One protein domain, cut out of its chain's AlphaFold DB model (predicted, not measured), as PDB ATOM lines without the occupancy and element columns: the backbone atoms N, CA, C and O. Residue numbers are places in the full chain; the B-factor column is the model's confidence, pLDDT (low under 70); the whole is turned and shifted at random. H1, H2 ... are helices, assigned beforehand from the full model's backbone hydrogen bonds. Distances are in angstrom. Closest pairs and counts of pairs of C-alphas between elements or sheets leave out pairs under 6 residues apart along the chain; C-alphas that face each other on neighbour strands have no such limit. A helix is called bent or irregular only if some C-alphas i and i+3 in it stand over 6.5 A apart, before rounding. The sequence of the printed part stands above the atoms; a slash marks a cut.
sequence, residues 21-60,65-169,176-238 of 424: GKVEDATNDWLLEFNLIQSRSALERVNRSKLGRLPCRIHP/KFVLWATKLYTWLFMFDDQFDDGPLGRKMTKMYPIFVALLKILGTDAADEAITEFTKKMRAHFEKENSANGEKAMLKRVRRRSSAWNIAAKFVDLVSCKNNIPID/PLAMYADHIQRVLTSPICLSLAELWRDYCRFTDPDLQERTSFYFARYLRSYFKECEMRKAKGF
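This is residues 21 to 60, 65 to 169 and 176 to 238 of the 424 residues of the protein "Terpene synthase" of Basidiobolus meristosporus CBS 931.73 (UniProt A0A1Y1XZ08). The longest helix, H10, runs side by side with H5 and H6 in a three-helix bundle, H5 lies in the core of the domain, and H8 crosses H5. H9 packs on both H5 and H4, and the first part of H4 makes a smaller group with H1 and H3, with H2 near it; residues 143 to 169, after the short H7, form a long outlying loop. The printed part has 208 residues with ten named helices, H1 to H10 in chain order, and no named strand: class all helix. It is compact, with a radius of gyration of the C-alphas of 18.6 A and spans of 59 by 42 by 35 A.

Start at H10, residues 209 to 235. It touches H5, residues 93 to 107, at Phe 227 and Met 93, whose C-alphas are the closest at 6.3 A, at a shallow tilt of 3 degrees, opposite ways. H6, residues 110 to 133, touches H10 with residues 110 to 115 alone, closest C-alphas Ala 111 and Phe 217, 5.2 A. H5 and H6 are a helical hairpin at 15 degrees, closest C-alphas Leu 104 and Ala 112, 5.1 A. H5 is the hub, touching four helices. H8, residues 176 to 188, touches it at a steep tilt of 54 degrees, closest C-alphas Pro 98 and Ile 184, 4.8 A. H9, residues 191 to 204, touches H5, closest C-alphas Ile 106 and Ala 197, 5.9 A, and H4, residues 65 to 85, closest C-alphas Leu 73 and Leu 199, 7.1 A. H4 also touches H1, residues 21 to 33, closest C-alphas Val 23 and Leu 68, 5.6 A, and H3, residues 53 to 58, closest C-alphas Pro 55 and Thr 71, 5.1 A. H2, residues 40 to 49, and H7, residues 139 to 142, touch no helix. O i to N i+4 pairs are within hydrogen-bond range throughout H1, H2, H3, H6 and H9, but in 15 of 17 for H4, 8 of 11 for H5, 5 of 9 for H8 and 20 of 23 for H10; H7 is too short.

Find C-alpha 21 at (144.847, 206.135, 175.055), where H1 begins. H10 runs 38.9 A from C-alpha 209 at (143.282, 197.782, 142.620) to C-alpha 235 at (131.267, 165.125, 159.945); H6 measures 35.2 A and H4 30.4 A. H5 and H8 are only just irregular: C-alphas 95 and 98 are 6.6 A apart, 179 and 182 7.0 A.

The C-alphas of Pro 60 and Lys 137, the two farthest apart, are 59.6 A apart. Residues 61 to 64 and 170 to 175 are not printed; the gaps are 12.7 A and 13.3 A between C-alphas. Of the links printed whole, none is long. This predicted model has a mean pLDDT of 77.6 over the printed part, and residues 130 to 169 are under 70, among others.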
ATOM      1  N   GLY A  21     146.081 205.629 174.433       91.62
ATOM      2  CA  GLY A  21     144.847 206.135 175.055       91.62
ATOM      3  C   GLY A  21     143.946 206.913 174.085       91.62
ATOM      4  O   GLY A  21     142.746 206.688 174.033       91.62
ATOM      5  N   LYS A  22     144.529 207.750 173.215       94.38
ATOM      6  CA  LYS A  22     143.764 208.491 172.193       94.38
ATOM      7  C   LYS A  22     143.209 207.582 171.098       94.38
ATOM      8  O   LYS A  22     142.171 207.891 170.523       94.38
ATOM      9  N   VAL A  23     143.937 206.519 170.754       94.81
ATOM     10  CA  VAL A  23     143.476 205.521 169.782       94.81
ATOM     11  C   VAL A  23     142.303 204.739 170.370       94.81
ATOM     12  O   VAL A  23     141.285 204.600 169.703       94.81
ATOM     13  N   GLU A  24     142.411 204.308 171.628       90.00
ATOM     14  CA  GLU A  24     141.354 203.592 172.346       90.00
ATOM     15  C   GLU A  24     140.077 204.433 172.478       90.00
ATOM     16  O   GLU A  24     139.002 203.960 172.106       90.00
ATOM     17  N   ASP A  25     140.190 205.698 172.893       88.94
ATOM     18  CA  ASP A  25     139.052 206.622 172.979       88.94
ATOM     19  C   ASP A  25     138.353 206.796 171.621       88.94
ATOM     20  O   ASP A  25     137.130 206.675 171.517       88.94
ATOM     21  N   ALA A  26     139.129 207.023 170.556       91.06
ATOM     22  CA  ALA A  26     138.591 207.206 169.210       91.06
ATOM     23  C   ALA A  26     137.944 205.926 168.653       91.06
ATOM     24  O   ALA A  26     136.935 205.998 167.946       91.06
ATOM     25  N   THR A  27     138.490 204.750 168.970       92.31
ATOM     26  CA  THR A  27     137.873 203.467 168.616       92.31
ATOM     27  C   THR A  27     136.569 203.258 169.382       92.31
ATOM     28  O   THR A  27     135.580 202.854 168.776       92.31
ATOM     29  N   ASN A  28     136.511 203.582 170.673       87.00
ATOM     30  CA  ASN A  28     135.282 203.471 171.462       87.00
ATOM     31  C   ASN A  28     134.179 204.412 170.955       87.00
ATOM     32  O   ASN A  28     133.029 203.987 170.810       87.00
ATOM     33  N   ASP A  29     134.525 205.658 170.619       85.25
ATOM     34  CA  ASP A  29     133.600 206.599 169.977       85.25
ATOM     35  C   ASP A  29     133.052 206.029 168.656       85.25
ATOM     36  O   ASP A  29     131.845 206.085 168.415       85.25
ATOM     37  N   TRP A  30     133.912 205.411 167.841       90.69
ATOM     38  CA  TRP A  30     133.526 204.775 166.580       90.69
ATOM     39  C   TRP A  30     132.587 203.573 166.771       90.69
ATOM     40  O   TRP A  30     131.592 203.435 166.057       90.69
ATOM     41  N   LEU A  31     132.842 202.720 167.767       87.06
ATOM     42  CA  LEU A  31     131.970 201.581 168.089       87.06
ATOM     43  C   LEU A  31     130.562 202.033 168.508       87.06
ATOM     44  O   LEU A  31     129.572 201.381 168.164       87.06
ATOM     45  N   LEU A  32     130.465 203.150 169.236       83.38
ATOM     46  CA  LEU A  32     129.191 203.765 169.613       83.38
ATOM     47  C   LEU A  32     128.496 204.416 168.413       83.38
ATOM     48  O   LEU A  32     127.285 204.257 168.256       83.38
ATOM     49  N   GLU A  33     129.246 205.120 167.562       83.56
ATOM     50  CA  GLU A  33     128.734 205.777 166.354       83.56
ATOM     51  C   GLU A  33     128.073 204.776 165.401       83.56
ATOM     52  O   GLU A  33     126.937 204.983 164.970       83.56
ATOM     53  N   PHE A  34     128.733 203.646 165.146       83.25
ATOM     54  CA  PHE A  34     128.190 202.582 164.301       83.25
ATOM     55  C   PHE A  34     127.190 201.673 165.023       83.25
ATOM     56  O   PHE A  34     126.629 200.776 164.396       83.25
ATOM     57  N   ASN A  35     126.917 201.904 166.314       83.81
ATOM     58  CA  ASN A  35     126.014 201.093 167.136       83.81
ATOM     59  C   ASN A  35     126.437 199.604 167.190       83.81
ATOM     60  O   ASN A  35     125.598 198.698 167.235       83.81
ATOM     61  N   LEU A  36     127.754 199.364 167.185       84.31
ATOM     62  CA  LEU A  36     128.376 198.052 167.395       84.31
ATOM     63  C   LEU A  36     128.333 197.650 168.877       84.31
ATOM     64  O   LEU A  36     128.220 196.470 169.199       84.31
ATOM     65  N   ILE A  37     128.352 198.638 169.773       82.12
ATOM     66  CA  ILE A  37     128.124 198.478 171.212       82.12
ATOM     67  C   ILE A  37     126.828 199.208 171.567       82.12
ATOM     68  O   ILE A  37     126.721 200.415 171.349       82.12
ATOM     69  N   GLN A  38     125.840 198.495 172.117       75.69
ATOM     70  CA  GLN A  38     124.516 199.069 172.411       75.69
ATOM     71  C   GLN A  38     124.154 199.040 173.899       75.69
ATOM     72  O   GLN A  38     123.208 199.730 174.301       75.69
ATOM     73  N   SER A  39     124.902 198.274 174.694       73.19
ATOM     74  CA  SER A  39     124.695 198.032 176.118       73.19
ATOM     75  C   SER A  39     125.982 198.205 176.932       73.19
ATOM     76  O   SER A  39     127.100 198.183 176.413       73.19
ATOM     77  N   ARG A  40     125.812 198.349 178.251       70.44
ATOM     78  CA  ARG A  40     126.919 198.421 179.211       70.44
ATOM     79  C   ARG A  40     127.740 197.130 179.242       70.44
ATOM     80  O   ARG A  40     128.960 197.207 179.290       70.44
ATOM     81  N   SER A  41     127.095 195.965 179.167       69.75
ATOM     82  CA  SER A  41     127.786 194.670 179.154       69.75
ATOM     83  C   SER A  41     128.699 194.529 177.936       69.75
ATOM     84  O   SER A  41     129.834 194.073 178.066       69.75
ATOM     85  N   ALA A  42     128.255 194.990 176.765       72.56
ATOM     86  CA  ALA A  42     129.076 194.995 175.559       72.56
ATOM     87  C   ALA A  42     130.287 195.937 175.671       72.56
ATOM     88  O   ALA A  42     131.383 195.565 175.250       72.56
ATOM     89  N   LEU A  43     130.120 197.116 176.284       73.56
ATOM     90  CA  LEU A  43     131.231 198.037 176.553       73.56
ATOM     91  C   LEU A  43     132.227 197.441 177.557       73.56
ATOM     92  O   LEU A  43     133.433 197.444 177.316       73.56
ATOM     93  N   GLU A  44     131.731 196.873 178.657       72.38
ATOM     94  CA  GLU A  44     132.564 196.191 179.651       72.38
ATOM     95  C   GLU A  44     133.352 195.037 179.024       72.38
ATOM     96  O   GLU A  44     134.529 194.864 179.335       72.38
ATOM     97  N   ARG A  45     132.752 194.284 178.098       74.75
ATOM     98  CA  ARG A  45     133.435 193.212 177.364       74.75
ATOM     99  C   ARG A  45     134.573 193.736 176.492       74.75
ATOM    100  O   ARG A  45     135.657 193.153 176.525       74.75
ATOM    101  N   VAL A  46     134.355 194.813 175.734       76.38
ATOM    102  CA  VAL A  46     135.409 195.428 174.905       76.38
ATOM    103  C   VAL A  46     136.564 195.918 175.780       76.38
ATOM    104  O   VAL A  46     137.720 195.598 175.493       76.38
ATOM    105  N   ASN A  47     136.253 196.566 176.905       74.69
ATOM    106  CA  ASN A  47     137.248 197.028 177.872       74.69
ATOM    107  C   ASN A  47     138.031 195.864 178.504       74.69
ATOM    108  O   ASN A  47     139.259 195.894 178.555       74.69
ATOM    109  N   ARG A  48     137.346 194.796 178.940       76.12
ATOM    110  CA  ARG A  48     137.979 193.596 179.527       76.12
ATOM    111  C   ARG A  48     138.857 192.845 178.531       76.12
ATOM    112  O   ARG A  48     139.901 192.317 178.911       76.12
ATOM    113  N   SER A  49     138.427 192.811 177.273       78.38
ATOM    114  CA  SER A  49     139.158 192.171 176.182       78.38
ATOM    115  C   SER A  49     140.352 193.008 175.723       78.38
ATOM    116  O   SER A  49     141.202 192.492 175.006       78.38
ATOM    117  N   LYS A  50     140.439 194.288 176.120       83.75
ATOM    118  CA  LYS A  50     141.518 195.212 175.738       83.75
ATOM    119  C   LYS A  50     141.748 195.227 174.220       83.75
ATOM    120  O   LYS A  50     142.892 195.225 173.767       83.75
ATOM    121  N   LEU A  51     140.664 195.203 173.436       79.81
ATOM    122  CA  LEU A  51     140.734 195.064 171.971       79.81
ATOM    123  C   LEU A  51     141.464 196.237 171.305       79.81
ATOM    124  O   LEU A  51     142.086 196.046 170.269       79.81
ATOM    125  N   GLY A  52     141.461 197.424 171.924       81.75
ATOM    126  CA  GLY A  52     142.235 198.580 171.461       81.75
ATOM    127  C   GLY A  52     143.742 198.487 171.738       81.75
ATOM    128  O   GLY A  52     144.547 199.136 171.067       81.75
ATOM    129  N   ARG A  53     144.154 197.655 172.705       91.25
ATOM    130  CA  ARG A  53     145.552 197.550 173.143       91.25
ATOM    131  C   ARG A  53     146.399 196.701 172.206       91.25
ATOM    132  O   ARG A  53     147.499 197.125 171.866       91.25
ATOM    133  N   LEU A  54     145.905 195.536 171.785       93.62
ATOM    134  CA  LEU A  54     146.640 194.639 170.885       93.62
ATOM    135  C   LEU A  54     147.075 195.339 169.577       93.62
ATOM    136  O   LEU A  54     148.273 195.339 169.296       93.62
ATOM    137  N   PRO A  55     146.190 196.030 168.829       95.06
ATOM    138  CA  PRO A  55     146.576 196.780 167.631       95.06
ATOM    139  C   PRO A  55     147.668 197.820 167.908       95.06
ATOM    140  O   PRO A  55     148.601 197.957 167.125       95.06
ATOM    141  N   CYS A  56     147.611 198.510 169.050       97.00
ATOM    142  CA  CYS A  56     148.638 199.477 169.446       97.00
ATOM    143  C   CYS A  56     149.974 198.825 169.838       97.00
ATOM    144  O   CYS A  56     151.004 199.495 169.767       97.00
ATOM    145  N   ARG A  57     149.981 197.554 170.261       97.19
ATOM    146  CA  ARG A  57     151.212 196.771 170.461       97.19
ATOM    147  C   ARG A  57     151.803 196.301 169.135       97.19
ATOM    148  O   ARG A  57     153.017 196.332 168.985       97.19
ATOM    149  N   ILE A  58     150.950 195.934 168.178       97.31
ATOM    150  CA  ILE A  58     151.335 195.508 166.823       97.31
ATOM    151  C   ILE A  58     151.924 196.674 166.020       97.31
ATOM    152  O   ILE A  58     152.930 196.510 165.338       97.31
ATOM    153  N   HIS A  59     151.322 197.859 166.143       97.88
ATOM    154  CA  HIS A  59     151.624 199.063 165.366       97.88
ATOM    155  C   HIS A  59     152.232 200.182 166.239       97.88
ATOM    156  O   HIS A  59     151.661 201.272 166.341       97.88
ATOM    157  N   PRO A  60     153.382 199.968 166.913       97.81
ATOM    158  CA  PRO A  60     153.867 200.897 167.935       97.81
ATOM    159  C   PRO A  60     154.443 202.200 167.362       97.81
ATOM    160  O   PRO A  60     154.582 203.179 168.092       97.81
ATOM    161  N   LYS A  65     146.643 208.042 162.181       96.50
ATOM    162  CA  LYS A  65     145.514 207.745 161.286       96.50
ATOM    163  C   LYS A  65     145.447 206.267 160.872       96.50
ATOM    164  O   LYS A  65     144.358 205.718 160.766       96.50
ATOM    165  N   PHE A  66     146.600 205.630 160.668       97.62
ATOM    166  CA  PHE A  66     146.702 204.249 160.207       97.62
ATOM    167  C   PHE A  66     146.579 203.260 161.365       97.62
ATOM    168  O   PHE A  66     145.853 202.282 161.233       97.62
ATOM    169  N   VAL A  67     147.186 203.546 162.526       97.81
ATOM    170  CA  VAL A  67     146.978 202.708 163.721       97.81
ATOM    171  C   VAL A  67     145.532 202.779 164.207       97.81
ATOM    172  O   VAL A  67     144.981 201.756 164.600       97.81
ATOM    173  N   LEU A  68     144.864 203.936 164.113       97.69
ATOM    174  CA  LEU A  68     143.433 204.038 164.413       97.69
ATOM    175  C   LEU A  68     142.602 203.176 163.453       97.69
ATOM    176  O   LEU A  68     141.726 202.440 163.903       97.69
ATOM    177  N   TRP A  69     142.895 203.223 162.152       97.94
ATOM    178  CA  TRP A  69     142.224 202.373 161.167       97.94
ATOM    179  C   TRP A  69     142.448 200.880 161.456       97.94
ATOM    180  O   TRP A  69     141.482 200.123 161.525       97.94
ATOM    181  N   ALA A  70     143.693 200.467 161.726       97.44
ATOM    182  CA  ALA A  70     144.027 199.084 162.076       97.44
ATOM    183  C   ALA A  70     143.310 198.639 163.359       97.44
ATOM    184  O   ALA A  70     142.744 197.551 163.419       97.44
ATOM    185  N   THR A  71     143.248 199.517 164.365       96.88
ATOM    186  CA  THR A  71     142.551 199.253 165.631       96.88
ATOM    187  C   THR A  71     141.057 199.031 165.414       96.88
ATOM    188  O   THR A  71     140.489 198.091 165.977       96.88
ATOM    189  N   LYS A  72     140.414 199.855 164.576       96.62
ATOM    190  CA  LYS A  72     139.008 199.669 164.191       96.62
ATOM    191  C   LYS A  72     138.800 198.340 163.459       96.62
ATOM    192  O   LYS A  72     137.891 197.604 163.830       96.62
ATOM    193  N   LEU A  73     139.653 198.003 162.484       96.81
ATOM    194  CA  LEU A  73     139.570 196.736 161.745       96.81
ATOM    195  C   LEU A  73     139.728 195.523 162.667       96.81
ATOM    196  O   LEU A  73     138.915 194.608 162.615       96.81
ATOM    197  N   TYR A  74     140.752 195.498 163.517       95.06
ATOM    198  CA  TYR A  74     141.001 194.351 164.393       95.06
ATOM    199  C   TYR A  74     139.886 194.202 165.431       95.06
ATOM    200  O   TYR A  74     139.403 193.097 165.658       95.06
ATOM    201  N   THR A  75     139.387 195.313 165.982       93.06
ATOM    202  CA  THR A  75     138.205 195.286 166.857       93.06
ATOM    203  C   THR A  75     136.980 194.747 166.117       93.06
ATOM    204  O   THR A  75     136.257 193.914 166.659       93.06
ATOM    205  N   TRP A  76     136.768 195.170 164.867       94.06
ATOM    206  CA  TRP A  76     135.700 194.657 164.009       94.06
ATOM    207  C   TRP A  76     135.834 193.145 163.782       94.06
ATOM    208  O   TRP A  76     134.844 192.432 163.929       94.06
ATOM    209  N   LEU A  77     137.045 192.644 163.505       93.56
ATOM    210  CA  LEU A  77     137.310 191.214 163.311       93.56
ATOM    211  C   LEU A  77     136.979 190.406 164.564       93.56
ATOM    212  O   LEU A  77     136.244 189.433 164.452       93.56
ATOM    213  N   PHE A  78     137.432 190.835 165.746       89.38
ATOM    214  CA  PHE A  78     137.094 190.159 167.007       89.38
ATOM    215  C   PHE A  78     135.589 190.165 167.283       89.38
ATOM    216  O   PHE A  78     135.022 189.147 167.669       89.38
ATOM    217  N   MET A  79     134.917 191.300 167.065       86.88
ATOM    218  CA  MET A  79     133.469 191.389 167.267       86.88
ATOM    219  C   MET A  79     132.683 190.536 166.275       86.88
ATOM    220  O   MET A  79     131.605 190.057 166.622       86.88
ATOM    221  N   PHE A  80     133.188 190.386 165.052       90.00
ATOM    222  CA  PHE A  80     132.621 189.498 164.050       90.00
ATOM    223  C   PHE A  80     132.827 188.035 164.448       90.00
ATOM    224  O   PHE A  80     131.847 187.303 164.513       90.00
ATOM    225  N   ASP A  81     134.057 187.646 164.777       88.00
ATOM    226  CA  ASP A  81     134.463 186.287 165.150       88.00
ATOM    227  C   ASP A  81     133.693 185.746 166.365       88.00
ATOM    228  O   ASP A  81     133.092 184.672 166.295       88.00
ATOM    229  N   ASP A  82     133.538 186.569 167.411       82.38
ATOM    230  CA  ASP A  82     132.750 186.238 168.607       82.38
ATOM    231  C   ASP A  82     131.304 185.811 168.269       82.38
ATOM    232  O   ASP A  82     130.689 185.035 168.999       82.38
ATOM    233  N   GLN A  83     130.732 186.283 167.153       82.31
ATOM    234  CA  GLN A  83     129.371 185.916 166.736       82.31
ATOM    235  C   GLN A  83     129.263 184.497 166.166       82.31
ATOM    236  O   GLN A  83     128.162 183.929 166.140       82.31
ATOM    237  N   PHE A  84     130.369 183.934 165.684       82.25
ATOM    238  CA  PHE A  84     130.425 182.596 165.096       82.25
ATOM    239  C   PHE A  84     130.938 181.560 166.093       82.25
ATOM    240  O   PHE A  84     130.377 180.461 166.116       82.25
ATOM    241  N   ASP A  85     131.910 181.938 166.923       74.25
ATOM    242  CA  ASP A  85     132.540 181.060 167.912       74.25
ATOM    243  C   ASP A  85     131.663 180.883 169.153       74.25
ATOM    244  O   ASP A  85     131.225 179.770 169.468       74.25
ATOM    245  N   ASP A  86     131.329 182.000 169.807       67.06
ATOM    246  CA  ASP A  86     130.502 182.013 171.018       67.06
ATOM    247  C   ASP A  86     128.998 182.062 170.671       67.06
ATOM    248  O   ASP A  86     128.139 181.751 171.496       67.06
ATOM    249  N   GLY A  87     128.651 182.445 169.435       67.50
ATOM    250  CA  GLY A  87     127.272 182.622 168.979       67.50
ATOM    251  C   GLY A  87     126.701 181.463 168.143       67.50
ATOM    252  O   GLY A  87     127.410 180.630 167.579       67.50
ATOM    253  N   PRO A  88     125.367 181.400 167.956       69.88
ATOM    254  CA  PRO A  88     124.720 180.315 167.215       69.88
ATOM    255  C   PRO A  88     124.825 180.461 165.684       69.88
ATOM    256  O   PRO A  88     124.114 179.742 164.964       69.88
ATOM    257  N   LEU A  89     125.599 181.425 165.163       78.94
ATOM    258  CA  LEU A  89     125.713 181.689 163.722       78.94
ATOM    259  C   LEU A  89     126.635 180.682 163.029       78.94
ATOM    260  O   LEU A  89     126.223 180.109 162.018       78.94
ATOM    261  N   GLY A  90     127.800 180.382 163.615       76.81
ATOM    262  CA  GLY A  90     128.808 179.464 163.055       76.81
ATOM    263  C   GLY A  90     128.332 178.015 162.898       76.81
ATOM    264  O   GLY A  90     128.936 177.205 162.201       76.81
ATOM    265  N   ARG A  91     127.189 177.673 163.504       80.56
ATOM    266  CA  ARG A  91     126.621 176.317 163.495       80.56
ATOM    267  C   ARG A  91     125.725 176.029 162.282       80.56
ATOM    268  O   ARG A  91     125.330 174.878 162.086       80.56
ATOM    269  N   LYS A  92     125.330 177.041 161.492       84.56
ATOM    270  CA  LYS A  92     124.388 176.870 160.364       84.56
ATOM    271  C   LYS A  92     124.772 177.711 159.146       84.56
ATOM    272  O   LYS A  92     124.605 178.927 159.161       84.56
ATOM    273  N   MET A  93     125.116 177.049 158.037       86.56
ATOM    274  CA  MET A  93     125.380 177.699 156.736       86.56
ATOM    275  C   MET A  93     124.243 178.633 156.296       86.56
ATOM    276  O   MET A  93     124.491 179.737 155.825       86.56
ATOM    277  N   THR A  94     122.990 178.243 156.550       85.31
ATOM    278  CA  THR A  94     121.789 179.044 156.257       85.31
ATOM    279  C   THR A  94     121.726 180.380 156.997       85.31
ATOM    280  O   THR A  94     121.024 181.280 156.540       85.31
ATOM    281  N   LYS A  95     122.428 180.533 158.127       86.81
ATOM    282  CA  LYS A  95     122.549 181.806 158.849       86.81
ATOM    283  C   LYS A  95     123.753 182.623 158.381       86.81
ATOM    284  O   LYS A  95     123.645 183.837 158.279       86.81
ATOM    285  N   MET A  96     124.864 181.954 158.081       91.00
ATOM    286  CA  MET A  96     126.112 182.591 157.653       91.00
ATOM    287  C   MET A  96     126.019 183.172 156.236       91.00
ATOM    288  O   MET A  96     126.473 184.284 155.989       91.00
ATOM    289  N   TYR A  97     125.373 182.452 155.314       90.12
ATOM    290  CA  TYR A  97     125.269 182.829 153.901       90.12
ATOM    291  C   TYR A  97     124.835 184.285 153.640       90.12
ATOM    292  O   TYR A  97     125.580 185.002 152.972       90.12
ATOM    293  N   PRO A  98     123.682 184.771 154.150       86.12
ATOM    294  CA  PRO A  98     123.248 186.139 153.874       86.12
ATOM    295  C   PRO A  98     124.212 187.195 154.429       86.12
ATOM    296  O   PRO A  98     124.324 188.272 153.847       86.12
ATOM    297  N   ILE A  99     124.922 186.883 155.518       91.44
ATOM    298  CA  ILE A  99     125.933 187.763 156.106       91.44
ATOM    299  C   ILE A  99     127.156 187.830 155.197       91.44
ATOM    300  O   ILE A  99     127.600 188.919 154.850       91.44
ATOM    301  N   PHE A 100     127.671 186.684 154.757       93.88
ATOM    302  CA  PHE A 100     128.881 186.632 153.936       93.88
ATOM    303  C   PHE A 100     128.666 187.305 152.585       93.88
ATOM    304  O   PHE A 100     129.493 188.108 152.166       93.88
ATOM    305  N   VAL A 101     127.519 187.060 151.945       87.50
ATOM    306  CA  VAL A 101     127.164 187.741 150.694       87.50
ATOM    307  C   VAL A 101     127.065 189.252 150.898       87.50
ATOM    308  O   VAL A 101     127.555 190.003 150.061       87.50
ATOM    309  N   ALA A 102     126.465 189.718 151.997       87.69
ATOM    310  CA  ALA A 102     126.391 191.147 152.292       87.69
ATOM    311  C   ALA A 102     127.788 191.772 152.466       87.69
ATOM    312  O   ALA A 102     128.071 192.802 151.862       87.69
ATOM    313  N   LEU A 103     128.675 191.128 153.228       93.31
ATOM    314  CA  LEU A 103     130.039 191.615 153.449       93.31
ATOM    315  C   LEU A 103     130.867 191.647 152.158       93.31
ATOM    316  O   LEU A 103     131.565 192.619 151.904       93.31
ATOM    317  N   LEU A 104     130.758 190.624 151.312       91.06
ATOM    318  CA  LEU A 104     131.487 190.560 150.040       91.06
ATOM    319  C   LEU A 104     130.977 191.587 149.025       91.06
ATOM    320  O   LEU A 104     131.773 192.198 148.320       91.06
ATOM    321  N   LYS A 105     129.665 191.856 149.011       86.88
ATOM    322  CA  LYS A 105     129.082 192.930 148.194       86.88
ATOM    323  C   LYS A 105     129.612 194.319 148.554       86.88
ATOM    324  O   LYS A 105     129.593 195.194 147.698       86.88
ATOM    325  N   ILE A 106     130.057 194.536 149.793       88.69
ATOM    326  CA  ILE A 106     130.706 195.795 150.192       88.69
ATOM    327  C   ILE A 106     132.076 195.931 149.528       88.69
ATOM    328  O   ILE A 106     132.464 197.044 149.183       88.69
ATOM    329  N   LEU A 107     132.796 194.818 149.352       89.88
ATOM    330  CA  LEU A 107     134.139 194.844 148.782       89.88
ATOM    331  C   LEU A 107     134.122 195.160 147.281       89.88
ATOM    332  O   LEU A 107     134.928 195.970 146.828       89.88
ATOM    333  N   GLY A 108     133.184 194.578 146.523       82.44
ATOM    334  CA  GLY A 108     132.950 194.941 145.114       82.44
ATOM    335  C   GLY A 108     134.112 194.626 144.157       82.44
ATOM    336  O   GLY A 108     134.279 195.297 143.138       82.44
ATOM    337  N   THR A 109     134.938 193.641 144.510       88.00
ATOM    338  CA  THR A 109     136.099 193.153 143.746       88.00
ATOM    339  C   THR A 109     135.779 191.835 143.034       88.00
ATOM    340  O   THR A 109     134.867 191.120 143.459       88.00
ATOM    341  N   ASP A 110     136.596 191.414 142.070       88.25
ATOM    342  CA  ASP A 110     136.329 190.180 141.314       88.25
ATOM    343  C   ASP A 110     136.420 188.939 142.231       88.25
ATOM    344  O   ASP A 110     135.536 188.082 142.232       88.25
ATOM    345  N   ALA A 111     137.386 188.903 143.154       91.12
ATOM    346  CA  ALA A 111     137.539 187.859 144.167       91.12
ATOM    347  C   ALA A 111     136.339 187.763 145.120       91.12
ATOM    348  O   ALA A 111     136.049 186.687 145.658       91.12
ATOM    349  N   ALA A 112     135.632 188.877 145.338       86.81
ATOM    350  CA  ALA A 112     134.431 188.890 146.160       86.81
ATOM    351  C   ALA A 112     133.260 188.264 145.396       86.81
ATOM    352  O   ALA A 112     132.538 187.441 145.962       86.81
ATOM    353  N   ASP A 113     133.121 188.579 144.108       81.31
ATOM    354  CA  ASP A 113     132.101 188.002 143.228       81.31
ATOM    355  C   ASP A 113     132.314 186.498 143.001       81.31
ATOM    356  O   ASP A 113     131.362 185.704 143.056       81.31
ATOM    357  N   GLU A 114     133.565 186.064 142.843       88.25
ATOM    358  CA  GLU A 114     133.925 184.644 142.797       88.25
ATOM    359  C   GLU A 114     133.537 183.922 144.093       88.25
ATOM    360  O   GLU A 114     132.939 182.841 144.067       88.25
ATOM    361  N   ALA A 115     133.822 184.531 145.246       90.38
ATOM    362  CA  ALA A 115     133.452 183.974 146.540       90.38
ATOM    363  C   ALA A 115     131.929 183.900 146.726       90.38
ATOM    364  O   ALA A 115     131.420 182.870 147.174       90.38
ATOM    365  N   ILE A 116     131.183 184.941 146.337       85.12
ATOM    366  CA  ILE A 116     129.711 184.932 146.339       85.12
ATOM    367  C   ILE A 116     129.193 183.774 145.482       85.12
ATOM    368  O   ILE A 116     128.301 183.035 145.915       85.12
ATOM    369  N   THR A 117     129.768 183.574 144.297       83.50
ATOM    370  CA  THR A 117     129.404 182.479 143.389       83.50
ATOM    371  C   THR A 117     129.645 181.115 144.042       83.50
ATOM    372  O   THR A 117     128.763 180.248 144.024       83.50
ATOM    373  N   GLU A 118     130.795 180.924 144.692       88.25
ATOM    374  CA  GLU A 118     131.112 179.692 145.419       88.25
ATOM    375  C   GLU A 118     130.132 179.437 146.576       88.25
ATOM    376  O   GLU A 118     129.582 178.337 146.695       88.25
ATOM    377  N   PHE A 119     129.869 180.448 147.410       86.81
ATOM    378  CA  PHE A 119     128.930 180.336 148.526       86.81
ATOM    379  C   PHE A 119     127.519 179.999 148.047       86.81
ATOM    380  O   PHE A 119     126.864 179.125 148.621       86.81
ATOM    381  N   THR A 120     127.076 180.631 146.961       83.56
ATOM    382  CA  THR A 120     125.783 180.370 146.313       83.56
ATOM    383  C   THR A 120     125.695 178.914 145.855       83.56
ATOM    384  O   THR A 120     124.722 178.220 146.163       83.56
ATOM    385  N   LYS A 121     126.741 178.406 145.191       84.88
ATOM    386  CA  LYS A 121     126.816 177.009 144.740       84.88
ATOM    387  C   LYS A 121     126.766 176.025 145.913       84.88
ATOM    388  O   LYS A 121     125.998 175.063 145.864       84.88
ATOM    389  N   LYS A 122     127.533 176.272 146.982       86.94
ATOM    390  CA  LYS A 122     127.521 175.429 148.194       86.94
ATOM    391  C   LYS A 122     126.152 175.419 148.872       86.94
ATOM    392  O   LYS A 122     125.670 174.356 149.259       86.94
ATOM    393  N   MET A 123     125.503 176.576 148.979       84.00
ATOM    394  CA  MET A 123     124.160 176.674 149.551       84.00
ATOM    395  C   MET A 123     123.112 175.936 148.719       84.00
ATOM    396  O   MET A 123     122.269 175.248 149.293       84.00
ATOM    397  N   ARG A 124     123.183 176.013 147.383       80.94
ATOM    398  CA  ARG A 124     122.290 175.255 146.494       80.94
ATOM    399  C   ARG A 124     122.441 173.746 146.716       80.94
ATOM    400  O   ARG A 124     121.452 173.073 147.001       80.94
ATOM    401  N   ALA A 125     123.677 173.246 146.722       83.75
ATOM    402  CA  ALA A 125     123.965 171.833 146.981       83.75
ATOM    403  C   ALA A 125     123.508 171.376 148.382       83.75
ATOM    404  O   ALA A 125     123.066 170.240 148.562       83.75
ATOM    405  N   HIS A 126     123.596 172.251 149.391       83.75
ATOM    406  CA  HIS A 126     123.081 171.972 150.732       83.75
ATOM    407  C   HIS A 126     121.557 171.765 150.726       83.75
ATOM    408  O   HIS A 126     121.088 170.778 151.296       83.75
ATOM    409  N   PHE A 127     120.800 172.632 150.046       77.25
ATOM    410  CA  PHE A 127     119.343 172.501 149.935       77.25
ATOM    411  C   PHE A 127     118.906 171.297 149.100       77.25
ATOM    412  O   PHE A 127     117.941 170.632 149.466       77.25
ATOM    413  N   GLU A 128     119.611 170.974 148.017       77.81
ATOM    414  CA  GLU A 128     119.336 169.773 147.214       77.81
ATOM    415  C   GLU A 128     119.465 168.497 148.058       77.81
ATOM    416  O   GLU A 128     118.570 167.649 148.051       77.81
ATOM    417  N   LYS A 129     120.528 168.396 148.870       77.25
ATOM    418  CA  LYS A 129     120.708 167.285 149.817       77.25
ATOM    419  C   LYS A 129     119.594 167.239 150.865       77.25
ATOM    420  O   LYS A 129     119.046 166.166 151.107       77.25
ATOM    421  N   GLU A 130     119.214 168.372 151.458       69.88
ATOM    422  CA  GLU A 130     118.114 168.415 152.437       69.88
ATOM    423  C   GLU A 130     116.748 168.054 151.825       69.88
ATOM    424  O   GLU A 130     115.978 167.327 152.452       69.88
ATOM    425  N   ASN A 131     116.460 168.494 150.597       60.03
ATOM    426  CA  ASN A 131     115.212 168.195 149.885       60.03
ATOM    427  C   ASN A 131     115.128 166.729 149.435       60.03
ATOM    428  O   ASN A 131     114.041 166.152 149.446       60.03
ATOM    429  N   SER A 132     116.261 166.104 149.092       58.09
ATOM    430  CA  SER A 132     116.315 164.658 148.828       58.09
ATOM    431  C   SER A 132     116.015 163.819 150.081       58.09
ATOM    432  O   SER A 132     115.484 162.716 149.972       58.09
ATOM    433  N   ALA A 133     116.291 164.363 151.273       55.44
ATOM    434  CA  ALA A 133     116.016 163.727 152.561       55.44
ATOM    435  C   ALA A 133     114.608 164.038 153.111       55.44
ATOM    436  O   ALA A 133     114.036 163.223 153.828       55.44
ATOM    437  N   ASN A 134     114.032 165.195 152.764       49.12
ATOM    438  CA  ASN A 134     112.707 165.648 153.189       49.12
ATOM    439  C   ASN A 134     111.911 166.128 151.967       49.12
ATOM    440  O   ASN A 134     111.953 167.307 151.618       49.12
ATOM    441  N   GLY A 135     111.193 165.205 151.319       45.22
ATOM    442  CA  GLY A 135     110.561 165.416 150.013       45.22
ATOM    443  C   GLY A 135     109.848 166.764 149.834       45.22
ATOM    444  O   GLY A 135     108.935 167.084 150.594       45.22
ATOM    445  N   GLU A 136     110.285 167.508 148.810       45.97
ATOM    446  CA  GLU A 136     109.692 168.580 147.967       45.97
ATOM    447  C   GLU A 136     108.567 169.505 148.510       45.97
ATOM    448  O   GLU A 136     108.527 170.701 148.216       45.97
ATOM    449  N   LYS A 137     107.646 169.021 149.348       47.06
ATOM    450  CA  LYS A 137     106.445 169.734 149.822       47.06
ATOM    451  C   LYS A 137     106.709 170.854 150.840       47.06
ATOM    452  O   LYS A 137     105.828 171.692 151.050       47.06
ATOM    453  N   ALA A 138     107.874 170.898 151.492       48.59
ATOM    454  CA  ALA A 138     108.169 171.888 152.538       48.59
ATOM    455  C   ALA A 138     108.603 173.264 151.987       48.59
ATOM    456  O   ALA A 138     108.292 174.296 152.590       48.59
ATOM    457  N   MET A 139     109.269 173.293 150.828       43.03
ATOM    458  CA  MET A 139     109.843 174.506 150.233       43.03
ATOM    459  C   MET A 139     108.767 175.426 149.627       43.03
ATOM    460  O   MET A 139     108.728 176.622 149.930       43.03
ATOM    461  N   LEU A 140     107.803 174.859 148.892       41.72
ATOM    462  CA  LEU A 140     106.697 175.601 148.262       41.72
ATOM    463  C   LEU A 140     105.784 176.328 149.272       41.72
ATOM    464  O   LEU A 140     105.152 177.332 148.939       41.72
ATOM    465  N   LYS A 141     105.725 175.868 150.530       42.47
ATOM    466  CA  LYS A 141     104.937 176.523 151.590       42.47
ATOM    467  C   LYS A 141     105.604 177.771 152.181       42.47
ATOM    468  O   LYS A 141     104.882 178.621 152.702       42.47
ATOM    469  N   ARG A 142     106.938 177.909 152.122       43.72
ATOM    470  CA  ARG A 142     107.668 179.046 152.729       43.72
ATOM    471  C   ARG A 142     107.774 180.266 151.814       43.72
ATOM    472  O   ARG A 142     107.684 181.381 152.314       43.72
ATOM    473  N   VAL A 143     107.861 180.068 150.499       41.47
ATOM    474  CA  VAL A 143     108.000 181.157 149.506       41.47
ATOM    475  C   VAL A 143     106.752 182.062 149.435       41.47
ATOM    476  O   VAL A 143     106.841 183.231 149.083       41.47
ATOM    477  N   ARG A 144     105.572 181.578 149.852       37.72
ATOM    478  CA  ARG A 144     104.292 182.310 149.729       37.72
ATOM    479  C   ARG A 144     104.028 183.428 150.761       37.72
ATOM    480  O   ARG A 144     102.978 184.063 150.676       37.72
ATOM    481  N   ARG A 145     104.908 183.713 151.733       34.66
ATOM    482  CA  ARG A 145     104.670 184.755 152.765       34.66
ATOM    483  C   ARG A 145     105.590 185.989 152.593       34.66
ATOM    484  O   ARG A 145     106.704 185.937 153.081       34.66
ATOM    485  N   ARG A 146     105.058 187.039 151.917       44.28
ATOM    486  CA  ARG A 146     105.221 188.541 151.995       44.28
ATOM    487  C   ARG A 146     106.508 189.164 152.626       44.28
ATOM    488  O   ARG A 146     107.053 188.589 153.546       44.28
ATOM    489  N   SER A 147     106.987 190.396 152.349       37.78
ATOM    490  CA  SER A 147     106.431 191.634 151.748       37.78
ATOM    491  C   SER A 147     107.533 192.677 151.426       37.78
ATOM    492  O   SER A 147     108.561 192.717 152.088       37.78
ATOM    493  N   SER A 148     107.219 193.573 150.484       41.16
ATOM    494  CA  SER A 148     107.668 194.970 150.259       41.16
ATOM    495  C   SER A 148     108.559 195.679 151.309       41.16
ATOM    496  O   SER A 148     108.073 196.033 152.385       41.16
ATOM    497  N   ALA A 149     109.790 196.053 150.931       34.28
ATOM    498  CA  ALA A 149     110.638 196.995 151.679       34.28
ATOM    499  C   ALA A 149     111.497 197.884 150.747       34.28
ATOM    500  O   ALA A 149     112.723 197.834 150.754       34.28
ATOM    501  N   TRP A 150     110.851 198.723 149.935       33.97
ATOM    502  CA  TRP A 150     111.517 199.820 149.222       33.97
ATOM    503  C   TRP A 150     111.398 201.085 150.071       33.97
ATOM    504  O   TRP A 150     110.301 201.622 150.162       33.97
ATOM    505  N   ASN A 151     112.485 201.481 150.756       31.91
ATOM    506  CA  ASN A 151     112.775 202.874 151.174       31.91
ATOM    507  C   ASN A 151     114.069 203.069 152.005       31.91
ATOM    508  O   ASN A 151     114.321 204.170 152.478       31.91
ATOM    509  N   ILE A 152     114.940 202.060 152.155       38.75
ATOM    510  CA  ILE A 152     116.248 202.224 152.841       38.75
ATOM    511  C   ILE A 152     117.417 202.419 151.842       38.75
ATOM    512  O   ILE A 152     118.504 202.848 152.220       38.75
ATOM    513  N   ALA A 153     117.177 202.217 150.540       39.44
ATOM    514  CA  ALA A 153     118.182 202.335 149.476       39.44
ATOM    515  C   ALA A 153     118.844 203.727 149.372       39.44
ATOM    516  O   ALA A 153     119.984 203.832 148.930       39.44
ATOM    517  N   ALA A 154     118.179 204.792 149.833       32.16
ATOM    518  CA  ALA A 154     118.642 206.168 149.642       32.16
ATOM    519  C   ALA A 154     119.866 206.571 150.493       32.16
ATOM    520  O   ALA A 154     120.513 207.555 150.165       32.16
ATOM    521  N   LYS A 155     120.227 205.823 151.550       38.69
ATOM    522  CA  LYS A 155     121.487 206.043 152.299       38.69
ATOM    523  C   LYS A 155     122.652 205.164 151.829       38.69
ATOM    524  O   LYS A 155     123.785 205.399 152.222       38.69
ATOM    525  N   PHE A 156     122.370 204.149 151.013       44.75
ATOM    526  CA  PHE A 156     123.350 203.158 150.559       44.75
ATOM    527  C   PHE A 156     124.168 203.664 149.356       44.75
ATOM    528  O   PHE A 156     125.334 203.312 149.202       44.75
ATOM    529  N   VAL A 157     123.573 204.547 148.547       43.22
ATOM    530  CA  VAL A 157     124.162 205.079 147.306       43.22
ATOM    531  C   VAL A 157     125.343 206.032 147.558       43.22
ATOM    532  O   VAL A 157     126.246 206.084 146.732       43.22
ATOM    533  N   ASP A 158     125.405 206.707 148.712       39.59
ATOM    534  CA  ASP A 158     126.495 207.651 149.028       39.59
ATOM    535  C   ASP A 158     127.724 207.001 149.700       39.59
ATOM    536  O   ASP A 158     128.773 207.635 149.819       39.59
ATOM    537  N   LEU A 159     127.626 205.744 150.157       42.88
ATOM    538  CA  LEU A 159     128.698 205.055 150.901       42.88
ATOM    539  C   LEU A 159     129.389 203.939 150.107       42.88
ATOM    540  O   LEU A 159     130.547 203.638 150.386       42.88
ATOM    541  N   VAL A 160     128.710 203.353 149.117       39.00
ATOM    542  CA  VAL A 160     129.212 202.225 148.317       39.00
ATOM    543  C   VAL A 160     129.295 202.648 146.853       39.00
ATOM    544  O   VAL A 160     128.419 202.359 146.044       39.00
ATOM    545  N   SER A 161     130.359 203.365 146.499       43.06
ATOM    546  CA  SER A 161     130.707 203.624 145.100       43.06
ATOM    547  C   SER A 161     132.148 203.207 144.829       43.06
ATOM    548  O   SER A 161     133.027 204.037 144.609       43.06
ATOM    549  N   CYS A 162     132.385 201.900 144.847       38.31
ATOM    550  CA  CYS A 162     133.470 201.261 144.114       38.31
ATOM    551  C   CYS A 162     132.827 200.077 143.380       38.31
ATOM    552  O   CYS A 162     132.631 199.021 143.957       38.31
ATOM    553  N   LYS A 163     132.418 200.337 142.129       36.97
ATOM    554  CA  LYS A 163     131.732 199.444 141.172       36.97
ATOM    555  C   LYS A 163     130.285 199.026 141.516       36.97
ATOM    556  O   LYS A 163     130.020 198.198 142.367       36.97
ATOM    557  N   ASN A 164     129.366 199.629 140.752       37.56
ATOM    558  CA  ASN A 164     128.074 199.135 140.257       37.56
ATOM    559  C   ASN A 164     127.222 198.225 141.160       37.56
ATOM    560  O   ASN A 164     127.574 197.087 141.440       37.56
ATOM    561  N   ASN A 165     125.996 198.690 141.444       39.31
ATOM    562  CA  ASN A 165     124.843 197.861 141.808       39.31
ATOM    563  C   ASN A 165     124.841 196.552 141.001       39.31
ATOM    564  O   ASN A 165     124.397 196.553 139.853       39.31
ATOM    565  N   ILE A 166     125.282 195.442 141.596       37.66
ATOM    566  CA  ILE A 166     124.994 194.115 141.057       37.66
ATOM    567  C   ILE A 166     123.482 193.947 141.211       37.66
ATOM    568  O   ILE A 166     123.002 193.872 142.355       37.66
ATOM    569  N   PRO A 167     122.699 193.941 140.116       35.97
ATOM    570  CA  PRO A 167     121.272 193.724 140.217       35.97
ATOM    571  C   PRO A 167     121.075 192.364 140.880       35.97
ATOM    572  O   PRO A 167     121.672 191.371 140.469       35.97
ATOM    573  N   ILE A 168     120.253 192.304 141.926       39.72
ATOM    574  CA  ILE A 168     119.689 191.019 142.321       39.72
ATOM    575  C   ILE A 168     118.861 190.589 141.110       39.72
ATOM    576  O   ILE A 168     117.893 191.267 140.771       39.72
ATOM    577  N   ASP A 169     119.287 189.540 140.408       37.06
ATOM    578  CA  ASP A 169     118.500 188.975 139.319       37.06
ATOM    579  C   ASP A 169     117.248 188.351 139.928       37.06
ATOM    580  O   ASP A 169     117.224 187.213 140.403       37.06
ATOM    581  N   PRO A 176     115.480 178.537 145.513       54.84
ATOM    582  CA  PRO A 176     115.450 178.513 146.973       54.84
ATOM    583  C   PRO A 176     116.206 179.679 147.614       54.84
ATOM    584  O   PRO A 176     115.860 180.092 148.720       54.84
ATOM    585  N   LEU A 177     117.205 180.249 146.939       64.44
ATOM    586  CA  LEU A 177     117.985 181.359 147.472       64.44
ATOM    587  C   LEU A 177     117.292 182.723 147.375       64.44
ATOM    588  O   LEU A 177     117.681 183.635 148.107       64.44
ATOM    589  N   ALA A 178     116.216 182.862 146.592       64.88
ATOM    590  CA  ALA A 178     115.437 184.102 146.514       64.88
ATOM    591  C   ALA A 178     114.883 184.531 147.889       64.88
ATOM    592  O   ALA A 178     114.770 185.725 148.173       64.88
ATOM    593  N   MET A 179     114.632 183.574 148.796       69.25
ATOM    594  CA  MET A 179     114.183 183.864 150.166       69.25
ATOM    595  C   MET A 179     115.206 184.658 150.994       69.25
ATOM    596  O   MET A 179     114.842 185.276 151.995       69.25
ATOM    597  N   TYR A 180     116.483 184.646 150.597       75.38
ATOM    598  CA  TYR A 180     117.548 185.367 151.289       75.38
ATOM    599  C   TYR A 180     117.716 186.808 150.818       75.38
ATOM    600  O   TYR A 180     118.389 187.557 151.517       75.38
ATOM    601  N   ALA A 181     117.110 187.233 149.705       71.69
ATOM    602  CA  ALA A 181     117.323 188.574 149.148       71.69
ATOM    603  C   ALA A 181     116.997 189.690 150.160       71.69
ATOM    604  O   ALA A 181     117.810 190.577 150.411       71.69
ATOM    605  N   ASP A 182     115.840 189.589 150.813       73.12
ATOM    606  CA  ASP A 182     115.398 190.519 151.857       73.12
ATOM    607  C   ASP A 182     116.281 190.443 153.121       73.12
ATOM    608  O   ASP A 182     116.567 191.450 153.769       73.12
ATOM    609  N   HIS A 183     116.802 189.256 153.451       78.69
ATOM    610  CA  HIS A 183     117.742 189.106 154.563       78.69
ATOM    611  C   HIS A 183     119.103 189.742 154.249       78.69
ATOM    612  O   HIS A 183     119.598 190.515 155.063       78.69
ATOM    613  N   ILE A 184     119.673 189.491 153.069       79.00
ATOM    614  CA  ILE A 184     120.915 190.121 152.602       79.00
ATOM    615  C   ILE A 184     120.766 191.644 152.648       79.00
ATOM    616  O   ILE A 184     121.631 192.320 153.194       79.00
ATOM    617  N   GLN A 185     119.641 192.187 152.171       75.25
ATOM    618  CA  GLN A 185     119.395 193.630 152.200       75.25
ATOM    619  C   GLN A 185     119.328 194.201 153.626       75.25
ATOM    620  O   GLN A 185     119.834 195.296 153.886       75.25
ATOM    621  N   ARG A 186     118.733 193.465 154.573       78.56
ATOM    622  CA  ARG A 186     118.755 193.847 155.992       78.56
ATOM    623  C   ARG A 186     120.160 193.807 156.584       78.56
ATOM    624  O   ARG A 186     120.509 194.713 157.332       78.56
ATOM    625  N   VAL A 187     120.963 192.798 156.246       82.94
ATOM    626  CA  VAL A 187     122.339 192.701 156.754       82.94
ATOM    627  C   VAL A 187     123.215 193.796 156.152       82.94
ATOM    628  O   VAL A 187     123.960 194.426 156.890       82.94
ATOM    629  N   LEU A 188     123.070 194.119 154.866       81.56
ATOM    630  CA  LEU A 188     123.820 195.199 154.209       81.56
ATOM    631  C   LEU A 188     123.678 196.556 154.910       81.56
ATOM    632  O   LEU A 188     124.594 197.369 154.868       81.56
ATOM    633  N   THR A 189     122.546 196.803 155.569       79.94
ATOM    634  CA  THR A 189     122.305 198.059 156.294       79.94
ATOM    635  C   THR A 189     122.683 197.983 157.777       79.94
ATOM    636  O   THR A 189     122.602 198.989 158.476       79.94
ATOM    637  N   SER A 190     123.129 196.823 158.262       84.19
ATOM    638  CA  SER A 190     123.463 196.582 159.670       84.19
ATOM    639  C   SER A 190     124.739 197.302 160.143       84.19
ATOM    640  O   SER A 190     125.613 197.596 159.323       84.19
ATOM    641  N   PRO A 191     124.894 197.532 161.467       87.62
ATOM    642  CA  PRO A 191     126.109 198.082 162.078       87.62
ATOM    643  C   PRO A 191     127.424 197.495 161.557       87.62
ATOM    644  O   PRO A 191     128.336 198.239 161.195       87.62
ATOM    645  N   ILE A 192     127.520 196.165 161.482       90.12
ATOM    646  CA  ILE A 192     128.754 195.480 161.079       90.12
ATOM    647  C   ILE A 192     129.089 195.709 159.596       90.12
ATOM    648  O   ILE A 192     130.252 195.875 159.241       90.12
ATOM    649  N   CYS A 193     128.077 195.796 158.730       88.38
ATOM    650  CA  CYS A 193     128.260 196.088 157.309       88.38
ATOM    651  C   CYS A 193     128.600 197.563 157.070       88.38
ATOM    652  O   CYS A 193     129.538 197.865 156.340       88.38
ATOM    653  N   LEU A 194     127.896 198.491 157.720       86.50
ATOM    654  CA  LEU A 194     128.168 199.924 157.567       86.50
ATOM    655  C   LEU A 194     129.573 200.301 158.062       86.50
ATOM    656  O   LEU A 194     130.260 201.087 157.413       86.50
ATOM    657  N   SER A 195     130.011 199.713 159.176       91.69
ATOM    658  CA  SER A 195     131.365 199.919 159.706       91.69
ATOM    659  C   SER A 195     132.448 199.319 158.804       91.69
ATOM    660  O   SER A 195     133.468 199.969 158.577       91.69
ATOM    661  N   LEU A 196     132.219 198.133 158.219       95.62
ATOM    662  CA  LEU A 196     133.130 197.573 157.214       95.62
ATOM    663  C   LEU A 196     133.191 198.451 155.958       95.62
ATOM    664  O   LEU A 196     134.275 198.670 155.429       95.62
ATOM    665  N   ALA A 197     132.056 198.980 155.498       89.38
ATOM    666  CA  ALA A 197     132.006 199.854 154.329       89.38
ATOM    667  C   ALA A 197     132.816 201.143 154.534       89.38
ATOM    668  O   ALA A 197     133.503 201.577 153.613       89.38
ATOM    669  N   GLU A 198     132.799 201.727 155.739       92.56
ATOM    670  CA  GLU A 198     133.694 202.843 156.072       92.56
ATOM    671  C   GLU A 198     135.168 202.432 155.974       92.56
ATOM    672  O   GLU A 198     135.944 203.111 155.296       92.56
ATOM    673  N   LEU A 199     135.549 201.326 156.623       95.81
ATOM    674  CA  LEU A 199     136.935 200.851 156.623       95.81
ATOM    675  C   LEU A 199     137.425 200.558 155.206       95.81
ATOM    676  O   LEU A 199     138.524 200.977 154.846       95.81
ATOM    677  N   TRP A 200     136.595 199.891 154.402       95.38
ATOM    678  CA  TRP A 200     136.896 199.542 153.018       95.38
ATOM    679  C   TRP A 200     137.012 200.775 152.125       95.38
ATOM    680  O   TRP A 200     137.994 200.916 151.403       95.38
ATOM    681  N   ARG A 201     136.079 201.728 152.231       91.81
ATOM    682  CA  ARG A 201     136.154 203.007 151.509       91.81
ATOM    683  C   ARG A 201     137.453 203.742 151.824       91.81
ATOM    684  O   ARG A 201     138.097 204.271 150.920       91.81
ATOM    685  N   ASP A 202     137.815 203.819 153.102       91.19
ATOM    686  CA  ASP A 202     139.034 204.501 153.521       91.19
ATOM    687  C   ASP A 202     140.281 203.756 153.030       91.19
ATOM    688  O   ASP A 202     141.213 204.408 152.574       91.19
ATOM    689  N   TYR A 203     140.270 202.421 153.024       94.75
ATOM    690  CA  TYR A 203     141.332 201.595 152.450       94.75
ATOM    691  C   TYR A 203     141.502 201.839 150.943       94.75
ATOM    692  O   TYR A 203     142.582 202.237 150.506       94.75
ATOM    693  N   CYS A 204     140.428 201.707 150.156       92.00
ATOM    694  CA  CYS A 204     140.437 201.874 148.696       92.00
ATOM    695  C   CYS A 204     140.897 203.262 148.232       92.00
ATOM    696  O   CYS A 204     141.417 203.405 147.130       92.00
ATOM    697  N   ARG A 205     140.718 204.305 149.053       89.69
ATOM    698  CA  ARG A 205     141.198 205.664 148.735       89.69
ATOM    699  C   ARG A 205     142.721 205.774 148.669       89.69
ATOM    700  O   ARG A 205     143.216 206.743 148.097       89.69
ATOM    701  N   PHE A 206     143.446 204.841 149.280       88.75
ATOM    702  CA  PHE A 206     144.899 204.908 149.439       88.75
ATOM    703  C   PHE A 206     145.629 203.656 148.944       88.75
ATOM    704  O   PHE A 206     146.841 203.566 149.123       88.75
ATOM    705  N   THR A 207     144.919 202.699 148.349       94.00
ATOM    706  CA  THR A 207     145.492 201.460 147.812       94.00
ATOM    707  C   THR A 207     145.144 201.299 146.345       94.00
ATOM    708  O   THR A 207     144.115 201.792 145.879       94.00
ATOM    709  N   ASP A 208     146.008 200.622 145.597       93.12
ATOM    710  CA  ASP A 208     145.752 200.297 144.200       93.12
ATOM    711  C   ASP A 208     144.795 199.091 144.056       93.12
ATOM    712  O   ASP A 208     144.574 198.344 145.017       93.12
ATOM    713  N   PRO A 209     144.206 198.886 142.863       92.75
ATOM    714  CA  PRO A 209     143.282 197.782 142.620       92.75
ATOM    715  C   PRO A 209     143.861 196.380 142.861       92.75
ATOM    716  O   PRO A 209     143.107 195.512 143.289       92.75
ATOM    717  N   ASP A 210     145.158 196.145 142.637       93.44
ATOM    718  CA  ASP A 210     145.758 194.814 142.817       93.44
ATOM    719  C   ASP A 210     145.836 194.460 144.308       93.44
ATOM    720  O   ASP A 210     145.517 193.338 144.718       93.44
ATOM    721  N   LEU A 211     146.202 195.434 145.145       95.06
ATOM    722  CA  LEU A 211     146.200 195.278 146.596       95.06
ATOM    723  C   LEU A 211     144.770 195.132 147.156       95.06
ATOM    724  O   LEU A 211     144.543 194.331 148.071       95.06
ATOM    725  N   GLN A 212     143.790 195.845 146.593       96.19
ATOM    726  CA  GLN A 212     142.371 195.680 146.943       96.19
ATOM    727  C   GLN A 212     141.866 194.272 146.597       96.19
ATOM    728  O   GLN A 212     141.257 193.608 147.440       96.19
ATOM    729  N   GLU A 213     142.167 193.786 145.394       95.94
ATOM    730  CA  GLU A 213     141.801 192.452 144.914       95.94
ATOM    731  C   GLU A 213     142.388 191.360 145.819       95.94
ATOM    732  O   GLU A 213     141.677 190.473 146.303       95.94
ATOM    733  N   ARG A 214     143.679 191.472 146.149       95.88
ATOM    734  CA  ARG A 214     144.374 190.522 147.023       95.88
ATOM    735  C   ARG A 214     143.822 190.534 148.449       95.88
ATOM    736  O   ARG A 214     143.577 189.473 149.026       95.88
ATOM    737  N   THR A 215     143.555 191.713 149.004       96.75
ATOM    738  CA  THR A 215     142.950 191.857 150.339       96.75
ATOM    739  C   THR A 215     141.560 191.230 150.387       96.75
ATOM    740  O   THR A 215     141.246 190.474 151.311       96.75
ATOM    741  N   SER A 216     140.746 191.474 149.361       96.19
ATOM    742  CA  SER A 216     139.417 190.880 149.233       96.19
ATOM    743  C   SER A 216     139.470 189.359 149.091       96.19
ATOM    744  O   SER A 216     138.709 188.646 149.751       96.19
ATOM    745  N   PHE A 217     140.431 188.830 148.327       96.75
ATOM    746  CA  PHE A 217     140.671 187.393 148.229       96.75
ATOM    747  C   PHE A 217     140.935 186.755 149.602       96.75
ATOM    748  O   PHE A 217     140.324 185.731 149.937       96.75
ATOM    749  N   TYR A 218     141.797 187.358 150.428       96.81
ATOM    750  CA  TYR A 218     142.088 186.838 151.766       96.81
ATOM    751  C   TYR A 218     140.928 187.035 152.752       96.81
ATOM    752  O   TYR A 218     140.692 186.155 153.583       96.81
ATOM    753  N   PHE A 219     140.135 188.104 152.621       96.69
ATOM    754  CA  PHE A 219     138.885 188.249 153.372       96.69
ATOM    755  C   PHE A 219     137.868 187.161 153.003       96.69
ATOM    756  O   PHE A 219     137.290 186.510 153.872       96.69
ATOM    757  N   ALA A 220     137.694 186.882 151.712       95.38
ATOM    758  CA  ALA A 220     136.841 185.800 151.245       95.38
ATOM    759  C   ALA A 220     137.340 184.431 151.729       95.38
ATOM    760  O   ALA A 220     136.542 183.583 152.127       95.38
ATOM    761  N   ARG A 221     138.660 184.203 151.730       95.38
ATOM    762  CA  ARG A 221     139.283 182.991 152.287       95.38
ATOM    763  C   ARG A 221     138.990 182.833 153.783       95.38
ATOM    764  O   ARG A 221     138.621 181.736 154.197       95.38
ATOM    765  N   TYR A 222     139.039 183.919 154.551       95.25
ATOM    766  CA  TYR A 222     138.617 183.926 155.952       95.25
ATOM    767  C   TYR A 222     137.140 183.524 156.110       95.25
ATOM    768  O   TYR A 222     136.832 182.597 156.855       95.25
ATOM    769  N   LEU A 223     136.223 184.108 155.331       95.00
ATOM    770  CA  LEU A 223     134.800 183.730 155.376       95.00
ATOM    771  C   LEU A 223     134.555 182.261 154.983       95.00
ATOM    772  O   LEU A 223     133.702 181.585 155.564       95.00
ATOM    773  N   ARG A 224     135.316 181.728 154.016       93.25
ATOM    774  CA  ARG A 224     135.235 180.310 153.616       93.25
ATOM    775  C   ARG A 224     135.587 179.370 154.767       93.25
ATOM    776  O   ARG A 224     135.012 178.279 154.833       93.25
ATOM    777  N   SER A 225     136.484 179.784 155.664       91.75
ATOM    778  CA  SER A 225     136.908 178.964 156.800       91.75
ATOM    779  C   SER A 225     135.735 178.625 157.734       91.75
ATOM    780  O   SER A 225     135.581 177.460 158.090       91.75
ATOM    781  N   TYR A 226     134.803 179.554 157.985       90.19
ATOM    782  CA  TYR A 226     133.595 179.287 158.784       90.19
ATOM    783  C   TYR A 226     132.638 178.279 158.135       90.19
ATOM    784  O   TYR A 226     132.044 177.443 158.819       90.19
ATOM    785  N   PHE A 227     132.469 178.316 156.805       88.81
ATOM    786  CA  PHE A 227     131.674 177.294 156.105       88.81
ATOM    787  C   PHE A 227     132.305 175.916 156.277       88.81
ATOM    788  O   PHE A 227     131.605 174.964 156.623       88.81
ATOM    789  N   LYS A 228     133.626 175.834 156.084       87.62
ATOM    790  CA  LYS A 228     134.392 174.601 156.270       87.62
ATOM    791  C   LYS A 228     134.261 174.084 157.699       87.62
ATOM    792  O   LYS A 228     133.978 172.910 157.909       87.62
ATOM    793  N   GLU A 229     134.394 174.959 158.684       85.00
ATOM    794  CA  GLU A 229     134.268 174.617 160.095       85.00
ATOM    795  C   GLU A 229     132.857 174.119 160.452       85.00
ATOM    796  O   GLU A 229     132.695 173.119 161.155       85.00
ATOM    797  N   CYS A 230     131.814 174.746 159.900       85.06
ATOM    798  CA  CYS A 230     130.437 174.270 160.033       85.06
ATOM    799  C   CYS A 230     130.236 172.868 159.427       85.06
ATOM    800  O   CYS A 230     129.457 172.080 159.972       85.06
ATOM    801  N   GLU A 231     130.896 172.546 158.314       83.25
ATOM    802  CA  GLU A 231     130.863 171.211 157.703       83.25
ATOM    803  C   GLU A 231     131.622 170.184 158.554       83.25
ATOM    804  O   GLU A 231     131.085 169.107 158.831       83.25
ATOM    805  N   MET A 232     132.815 170.531 159.047       80.00
ATOM    806  CA  MET A 232     133.623 169.664 159.916       80.00
ATOM    807  C   MET A 232     132.876 169.292 161.200       80.00
ATOM    808  O   MET A 232     132.815 168.114 161.557       80.00
ATOM    809  N   ARG A 233     132.193 170.255 161.834       77.06
ATOM    810  CA  ARG A 233     131.353 170.009 163.022       77.06
ATOM    811  C   ARG A 233     130.241 168.975 162.773       77.06
ATOM    812  O   ARG A 233     129.811 168.309 163.711       77.06
ATOM    813  N   LYS A 234     129.772 168.805 161.527       75.38
ATOM    814  CA  LYS A 234     128.768 167.783 161.162       75.38
ATOM    815  C   LYS A 234     129.379 166.407 160.894       75.38
ATOM    816  O   LYS A 234     128.695 165.406 161.099       75.38
ATOM    817  N   ALA A 235     130.627 166.349 160.429       72.38
ATOM    818  CA  ALA A 235     131.267 165.125 159.945       72.38
ATOM    819  C   ALA A 235     131.647 164.118 161.051       72.38
ATOM    820  O   ALA A 235     132.000 162.993 160.720       72.38
ATOM    821  N   LYS A 236     131.516 164.481 162.340       64.88
ATOM    822  CA  LYS A 236     131.856 163.654 163.518       64.88
ATOM    823  C   LYS A 236     133.262 163.034 163.414       64.88
ATOM    824  O   LYS A 236     133.407 161.853 163.128       64.88
ATOM    825  N   GLY A 237     134.295 163.826 163.690       69.75
ATOM    826  CA  GLY A 237     135.678 163.352 163.796       69.75
ATOM    827  C   GLY A 237     136.649 164.502 164.056       69.75
ATOM    828  O   GLY A 237     136.345 165.645 163.716       69.75
ATOM    829  N   PHE A 238     137.794 164.204 164.669       75.88
ATOM    830  CA  PHE A 238     138.892 165.163 164.802       75.88
ATOM    831  C   PHE A 238     139.685 165.213 163.489       75.88
ATOM    832  O   PHE A 238     139.959 164.148 162.926       75.88
TER     833      PHE A 238